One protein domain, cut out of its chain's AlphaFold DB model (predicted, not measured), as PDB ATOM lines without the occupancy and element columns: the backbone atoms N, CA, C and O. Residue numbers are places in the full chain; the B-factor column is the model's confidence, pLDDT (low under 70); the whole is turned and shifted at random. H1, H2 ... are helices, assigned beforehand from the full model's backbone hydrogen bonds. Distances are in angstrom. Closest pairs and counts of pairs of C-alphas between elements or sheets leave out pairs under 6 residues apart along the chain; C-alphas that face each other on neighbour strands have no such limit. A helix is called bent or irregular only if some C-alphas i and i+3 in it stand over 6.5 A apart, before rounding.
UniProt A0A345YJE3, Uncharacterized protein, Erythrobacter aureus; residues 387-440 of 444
ATOM      1  N   GLN A 387      14.822  27.707 -27.264       67.44
ATOM      2  CA  GLN A 387      13.949  26.918 -28.144       67.44
ATOM      3  C   GLN A 387      13.553  27.651 -29.429       67.44
ATOM      4  O   GLN A 387      13.458  27.027 -30.481       67.44
ATOM      5  N   TYR A 388      13.349  28.965 -29.333       56.28
ATOM      6  CA  TYR A 388      12.849  29.787 -30.433       56.28
ATOM      7  C   TYR A 388      13.930  30.686 -31.037       56.28
ATOM      8  O   TYR A 388      13.895  30.960 -32.230       56.28
ATOM      9  N   ASN A 389      14.918  31.106 -30.240       65.50
ATOM     10  CA  ASN A 389      15.930  32.066 -30.687       65.50
ATOM     11  C   ASN A 389      17.237  31.419 -31.163       65.50
ATOM     12  O   ASN A 389      18.017  32.060 -31.861       65.50
ATOM     13  N   CYS A 390      17.519  30.172 -30.773       80.19
ATOM     14  CA  CYS A 390      18.689  29.438 -31.251       80.19
ATOM     15  C   CYS A 390      18.465  27.917 -31.155       80.19
ATOM     16  O   CYS A 390      18.878  27.288 -30.172       80.19
ATOM     17  N   PRO A 391      17.832  27.308 -32.180       78.12
ATOM     18  CA  PRO A 391      17.533  25.874 -32.206       78.12
ATOM     19  C   PRO A 391      18.771  24.980 -32.034       78.12
ATOM     20  O   PRO A 391      18.681  23.906 -31.443       78.12
ATOM     21  N   GLU A 392      19.934  25.442 -32.500       86.94
ATOM     22  CA  GLU A 392      21.218  24.741 -32.387       86.94
ATOM     23  C   GLU A 392      21.666  24.606 -30.922       86.94
ATOM     24  O   GLU A 392      21.967  23.508 -30.454       86.94
ATOM     25  N   LEU A 393      21.634  25.700 -30.153       90.25
ATOM     26  CA  LEU A 393      21.950  25.670 -28.721       90.25
ATOM     27  C   LEU A 393      20.843  24.980 -27.912       90.25
ATOM     28  O   LEU A 393      21.133  24.291 -26.936       90.25
ATOM     29  N   TYR A 394      19.579  25.096 -28.327       89.50
ATOM     30  CA  TYR A 394      18.482  24.351 -27.707       89.50
ATOM     31  C   TYR A 394      18.691  22.833 -27.794       89.50
ATOM     32  O   TYR A 394      18.527  22.137 -26.791       89.50
ATOM     33  N   ALA A 395      19.108  22.322 -28.959       88.56
ATOM     34  CA  ALA A 395      19.417  20.906 -29.135       88.56
ATOM     35  C   ALA A 395      20.547  20.450 -28.194       88.56
ATOM     36  O   ALA A 395      20.398  19.441 -27.509       88.56
ATOM     37  N   ILE A 396      21.612  21.249 -28.066       91.31
ATOM     38  CA  ILE A 396      22.741  20.982 -27.158       91.31
ATOM     39  C   ILE A 396      22.294  20.926 -25.693       91.31
ATOM     40  O   ILE A 396      22.704  20.031 -24.954       91.31
ATOM     41  N   ALA A 397      21.461  21.872 -25.251       88.75
ATOM     42  CA  ALA A 397      20.946  21.888 -23.883       88.75
ATOM     43  C   ALA A 397      20.030  20.691 -23.602       88.75
ATOM     44  O   ALA A 397      20.098  20.108 -22.522       88.75
ATOM     45  N   LYS A 398      19.214  20.287 -24.580       90.12
ATOM     46  CA  LYS A 398      18.345  19.112 -24.464       90.12
ATOM     47  C   LYS A 398      19.142  17.805 -24.418       90.12
ATOM     48  O   LYS A 398      18.770  16.899 -23.680       90.12
ATOM     49  N   GLU A 399      20.225  17.710 -25.186       91.44
ATOM     50  CA  GLU A 399      21.073  16.517 -25.259       91.44
ATOM     51  C   GLU A 399      22.000  16.373 -24.042       91.44
ATOM     52  O   GLU A 399      22.171  15.274 -23.518       91.44
ATOM     53  N   HIS A 400      22.597  17.470 -23.570       91.25
ATOM     54  CA  HIS A 400      23.640  17.434 -22.538       91.25
ATOM     55  C   HIS A 400      23.227  18.001 -21.178       91.25
ATOM     56  O   HIS A 400      24.024  17.940 -20.249       91.25
ATOM     57  N   GLY A 401      22.020  18.552 -21.034       86.62
ATOM     58  CA  GLY A 401      21.542  19.190 -19.801       86.62
ATOM     59  C   GLY A 401      21.043  18.240 -18.707       86.62
ATOM     60  O   GLY A 401      20.414  18.699 -17.754       86.62
ATOM     61  N   SER A 402      21.265  16.926 -18.839       82.88
ATOM     62  CA  SER A 402      20.900  15.900 -17.842       82.88
ATOM     63  C   SER A 402      19.432  15.944 -17.380       82.88
ATOM     64  O   SER A 402      19.132  15.674 -16.223       82.88
ATOM     65  N   GLY A 403      18.506  16.308 -18.278       78.50
ATOM     66  CA  GLY A 403      17.068  16.389 -17.981       78.50
ATOM     67  C   GLY A 403      16.612  17.669 -17.266       78.50
ATOM     68  O   GLY A 403      15.429  17.797 -16.958       78.50
ATOM     69  N   ASN A 404      17.514  18.624 -17.021       81.69
ATOM     70  CA  ASN A 404      17.161  19.919 -16.447       81.69
ATOM     71  C   ASN A 404      16.402  20.806 -17.444       81.69
ATOM     72  O   ASN A 404      16.560  20.700 -18.661       81.69
ATOM     73  N   ASP A 405      15.606  21.733 -16.907       85.31
ATOM     74  CA  ASP A 405      14.898  22.730 -17.706       85.31
ATOM     75  C   ASP A 405      15.881  23.595 -18.518       85.31
ATOM     76  O   ASP A 405      16.819  24.194 -17.981       85.31
ATOM     77  N   VAL A 406      15.652  23.670 -19.832       86.19
ATOM     78  CA  VAL A 406      16.554  24.346 -20.777       86.19
ATOM     79  C   VAL A 406      16.628  25.852 -20.517       86.19
ATOM     80  O   VAL A 406      17.688  26.449 -20.718       86.19
ATOM     81  N   ASN A 407      15.553  26.472 -20.023       85.75
ATOM     82  CA  ASN A 407      15.569  27.894 -19.685       85.75
ATOM     83  C   ASN A 407      16.411  28.143 -18.434       85.75
ATOM     84  O   ASN A 407      17.217  29.071 -18.421       85.75
ATOM     85  N   ARG A 408      16.340  27.254 -17.436       86.31
ATOM     86  CA  ARG A 408      17.222  27.310 -16.259       86.31
ATOM     87  C   ARG A 408      18.698  27.178 -16.632       86.31
ATOM     88  O   ARG A 408      19.511  27.944 -16.115       86.31
ATOM     89  N   ILE A 409      19.040  26.262 -17.541       88.75
ATOM     90  CA  ILE A 409      20.411  26.113 -18.059       88.75
ATOM     91  C   ILE A 409      20.846  27.395 -18.785       88.75
ATOM     92  O   ILE A 409      21.929  27.920 -18.518       88.75
ATOM     93  N   ALA A 410      20.000  27.928 -19.672       90.00
ATOM     94  CA  ALA A 410      20.301  29.133 -20.443       90.00
ATOM     95  C   ALA A 410      20.514  30.362 -19.543       90.00
ATOM     96  O   ALA A 410      21.472  31.112 -19.733       90.00
ATOM     97  N   ASP A 411      19.678  30.546 -18.521       87.94
ATOM     98  CA  ASP A 411      19.785  31.667 -17.586       87.94
ATOM     99  C   ASP A 411      20.981  31.538 -16.643       87.94
ATOM    100  O   ASP A 411      21.588  32.545 -16.269       87.94
ATOM    101  N   ALA A 412      21.344  30.317 -16.250       89.38
ATOM    102  CA  ALA A 412      22.550  30.078 -15.468       89.38
ATOM    103  C   ALA A 412      23.819  30.319 -16.297       89.38
ATOM    104  O   ALA A 412      24.787  30.884 -15.787       89.38
ATOM    105  N   PHE A 413      23.801  29.965 -17.583       93.31
ATOM    106  CA  PHE A 413      24.904  30.247 -18.498       93.31
ATOM    107  C   PHE A 413      25.102  31.755 -18.707       93.31
ATOM    108  O   PHE A 413      26.228  32.241 -18.606       93.31
ATOM    109  N   ARG A 414      24.007  32.509 -18.898       92.38
ATOM    110  CA  ARG A 414      24.033  33.983 -18.963       92.38
ATOM    111  C   ARG A 414      24.613  34.597 -17.700       92.38
ATOM    112  O   ARG A 414      25.495  35.440 -17.787       92.38
ATOM    113  N   ARG A 415      24.154  34.145 -16.530       88.50
ATOM    114  CA  ARG A 415      24.654  34.635 -15.237       88.50
ATOM    115  C   ARG A 415      26.131  34.324 -15.021       88.50
ATOM    116  O   ARG A 415      26.836  35.156 -14.469       88.50
ATOM    117  N   LYS A 416      26.603  33.153 -15.462       89.75
ATOM    118  CA  LYS A 416      28.012  32.763 -15.325       89.75
ATOM    119  C   LYS A 416      28.948  33.593 -16.204       89.75
ATOM    120  O   LYS A 416      30.075  33.833 -15.792       89.75
ATOM    121  N   LEU A 417      28.515  33.971 -17.409       87.25
ATOM    122  CA  LEU A 417      29.358  34.708 -18.356       87.25
ATOM    123  C   LEU A 417      29.199  36.225 -18.268       87.25
ATOM    124  O   LEU A 417      30.150  36.930 -18.582       87.25
ATOM    125  N   GLY A 418      28.041  36.732 -17.838       88.38
ATOM    126  CA  GLY A 418      27.796  38.168 -17.721       88.38
ATOM    127  C   GLY A 418      28.153  38.906 -19.013       88.38
ATOM    128  O   GLY A 418      27.656  38.569 -20.088       88.38
ATOM    129  N   GLU A 419      29.050  39.884 -18.901       81.25
ATOM    130  CA  GLU A 419      29.524  40.708 -20.019       81.25
ATOM    131  C   GLU A 419      30.389  39.927 -21.030       81.25
ATOM    132  O   GLU A 419      30.348  40.232 -22.222       81.25
ATOM    133  N   GLU A 420      31.071  38.844 -20.617       80.44
ATOM    134  CA  GLU A 420      31.875  38.000 -21.523       80.44
ATOM    135  C   GLU A 420      31.020  37.272 -22.572       80.44
ATOM    136  O   GLU A 420      31.544  36.766 -23.566       80.44
ATOM    137  N   LEU A 421      29.698  37.178 -22.379       86.06
ATOM    138  CA  LEU A 421      28.811  36.470 -23.303       86.06
ATOM    139  C   LEU A 421      28.811  37.101 -24.705       86.06
ATOM    140  O   LEU A 421      28.663  36.384 -25.694       86.06
ATOM    141  N   ALA A 422      29.024  38.418 -24.797       80.88
ATOM    142  CA  ALA A 422      29.090  39.141 -26.066       80.88
ATOM    143  C   ALA A 422      30.333  38.777 -26.905       80.88
ATOM    144  O   ALA A 422      30.312  38.907 -28.134       80.88
ATOM    145  N   GLU A 423      31.395  38.285 -26.257       82.62
ATOM    146  CA  GLU A 423      32.685  37.959 -26.877       82.62
ATOM    147  C   GLU A 423      32.790  36.495 -27.340       82.62
ATOM    148  O   GLU A 423      33.731  36.115 -28.043       82.62
ATOM    149  N   VAL A 424      31.835  35.640 -26.960       84.38
ATOM    150  CA  VAL A 424      31.855  34.208 -27.277       84.38
ATOM    151  C   VAL A 424      30.886  33.908 -28.426       84.38
ATOM    152  O   VAL A 424      29.670  33.918 -28.243       84.38
ATOM    153  N   LYS A 425      31.425  33.590 -29.610       89.69
ATOM    154  CA  LYS A 425      30.656  33.299 -30.836       89.69
ATOM    155  C   LYS A 425      31.133  32.024 -31.547       89.69
ATOM    156  O   LYS A 425      32.162  31.446 -31.184       89.69
ATOM    157  N   GLY A 426      30.362  31.570 -32.531       88.00
ATOM    158  CA  GLY A 426      30.663  30.436 -33.404       88.00
ATOM    159  C   GLY A 426      30.969  29.147 -32.638       88.00
ATOM    160  O   GLY A 426      30.361  28.841 -31.610       88.00
ATOM    161  N   ASP A 427      31.970  28.404 -33.102       83.69
ATOM    162  CA  ASP A 427      32.377  27.128 -32.503       83.69
ATOM    163  C   ASP A 427      32.843  27.264 -31.046       83.69
ATOM    164  O   ASP A 427      32.689  26.335 -30.246       83.69
ATOM    165  N   ARG A 428      33.401  28.425 -30.668       85.19
ATOM    166  CA  ARG A 428      33.815  28.696 -29.283       85.19
ATOM    167  C   ARG A 428      32.599  28.738 -28.361       85.19
ATOM    168  O   ARG A 428      32.672  28.213 -27.249       85.19
ATOM    169  N   LEU A 429      31.488  29.304 -28.835       91.56
ATOM    170  CA  LEU A 429      30.221  29.320 -28.110       91.56
ATOM    171  C   LEU A 429      29.647  27.922 -27.946       91.56
ATOM    172  O   LEU A 429      29.330  27.535 -26.823       91.56
ATOM    173  N   VAL A 430      29.592  27.155 -29.034       90.38
ATOM    174  CA  VAL A 430      29.110  25.769 -29.018       90.38
ATOM    175  C   VAL A 430      29.892  24.946 -27.994       90.38
ATOM    176  O   VAL A 430      29.298  24.373 -27.086       90.38
ATOM    177  N   ARG A 431      31.231  24.965 -28.043       89.88
ATOM    178  CA  ARG A 431      32.077  24.207 -27.102       89.88
ATOM    179  C   ARG A 431      31.877  24.636 -25.647       89.88
ATOM    180  O   ARG A 431      31.748  23.779 -24.773       89.88
ATOM    181  N   ARG A 432      31.856  25.949 -25.380       93.12
ATOM    182  CA  ARG A 432      31.723  26.493 -24.015       93.12
ATOM    183  C   ARG A 432      30.337  26.190 -23.440       93.12
ATOM    184  O   ARG A 432      30.242  25.819 -22.272       93.12
ATOM    185  N   PHE A 433      29.288  26.276 -24.259       94.75
ATOM    186  CA  PHE A 433      27.924  25.951 -23.855       94.75
ATOM    187  C   PHE A 433      27.721  24.444 -23.650       94.75
ATOM    188  O   PHE A 433      27.210  24.042 -22.611       94.75
ATOM    189  N   THR A 434      28.216  23.591 -24.553       94.25
ATOM    190  CA  THR A 434      28.189  22.129 -24.383       94.25
ATOM    191  C   THR A 434      28.894  21.691 -23.098       94.25
ATOM    192  O   THR A 434      28.360  20.863 -22.359       94.25
ATOM    193  N   ALA A 435      30.076  22.244 -22.800       91.56
ATOM    194  CA  ALA A 435      30.796  21.947 -21.561       91.56
ATOM    195  C   ALA A 435      30.015  22.402 -20.319       91.56
ATOM    196  O   ALA A 435      29.994  21.695 -19.314       91.56
ATOM    197  N   PHE A 436      29.342  23.555 -20.399       94.50
ATOM    198  CA  PHE A 436      28.489  24.043 -19.323       94.50
ATOM    199  C   PHE A 436      27.283  23.133 -19.082       94.50
ATOM    200  O   PHE A 436      27.056  22.763 -17.938       94.50
ATOM    201  N   CYS A 437      26.562  22.719 -20.131       93.06
ATOM    202  CA  CYS A 437      25.415  21.814 -20.006       93.06
ATOM    203  C   CYS A 437      25.798  20.496 -19.317       93.06
ATOM    204  O   CYS A 437      25.098  20.068 -18.407       93.06
ATOM    205  N   LYS A 438      26.945  19.902 -19.684       92.56
ATOM    206  CA  LYS A 438      27.438  18.645 -19.085       92.56
ATOM    207  C   LYS A 438      27.781  18.762 -17.599       92.56
ATOM    208  O   LYS A 438      27.698  17.772 -16.883       92.56
ATOM    209  N   ALA A 439      28.204  19.944 -17.158       88.12
ATOM    210  CA  ALA A 439      28.590  20.219 -15.776       88.12
ATOM    211  C   ALA A 439      27.491  20.951 -14.985       88.12
ATOM    212  O   ALA A 439      27.745  21.402 -13.868       88.12
ATOM    213  N   PHE A 440      26.305  21.139 -15.572       89.38
ATOM    214  CA  PHE A 440      25.236  21.904 -14.951       89.38
ATOM    215  C   PHE A 440      24.560  21.083 -13.852       89.38
ATOM    216  O   PHE A 440      23.845  20.122 -14.135       89.38
TER     217      PHE A 440
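AT A GLANCE: This is residues 387 to 440 of the 444 residues of an uncharacterized protein of Erythrobacter aureus (UniProt A0A345YJE3). A long, kinked helix, H2, crosses the later parts of two shorter helices, H1 and H3, which run the same way side by side and come closest at their last residues. Near residue 417 H2 turns sharply, and its last part leads round to the beginning of H3. The printed part has 54 residues with three named helices, in the order H1, H2, H3, and no named strand; the class is all helix. It is compact, with a radius of gyration of the C-alphas of 10.2 A, and rounded, with spans of 28 by 20 by 19 A.

IN THESE COORDINATES: H2, the longest helix, holds residues 406 to 423, 22.0 A from first to last C-alpha, and begins with C-alpha 406 at (16.554, 24.346, -20.777). It has a kink of 91 degrees near residue 417 and is irregular, with C-alphas 416 and 419 9.4 A apart; its line is a rough one. H1 holds residues 391 to 400 and measures 14.2 A, starting from C-alpha 391 at (17.533, 25.874, -32.206). H3 holds residues 426 to 438 and measures 18.8 A, ending with C-alpha 438 at (27.438, 18.645, -19.085).

HOW THE PARTS SIT: H2 touches H1 with residues 406 to 409 alone; their closest C-alphas, those of Val 406 and Ala 397, are 5.9 A apart. These two helices stand at a steep tilt of 62 degrees and run opposite ways. H2 and H3 only just touch, with 3 pairs of C-alphas within 8 A, between residues 409 to 413 of H2 and 433 to 437 of H3. Their closest C-alphas are those of Ile 409 and Cys 437, 6.9 A apart. They form a helical hairpin, running opposite ways at a steep tilt of 42 degrees. H1 touches H3 with 10 pairs of C-alphas within 8 A, the closest being those of His 400 and Lys 438, 5.3 A apart. H1 and H3 run the same way at a shallow tilt of 31 degrees. With one of the three touching pairs at a shallow tilt, the helix packing is only just mostly crossed, that is, mostly at steep angles. In H1 and H3 every O i to N i+4 pair is within hydrogen-bond range; in H2, 9 of 14 are.

THE WHOLE: The two C-alphas farthest apart, those of Gly 403 and Glu 423, are 28.1 A apart. The printed part runs from residue 387 to residue 440 without a cut. The links from H1 to H2, with 5 residues, and from H2 to H3, with 2, are tight. The mean pLDDT of the printed part is 86.5, and residues 387 to 389 are under 70.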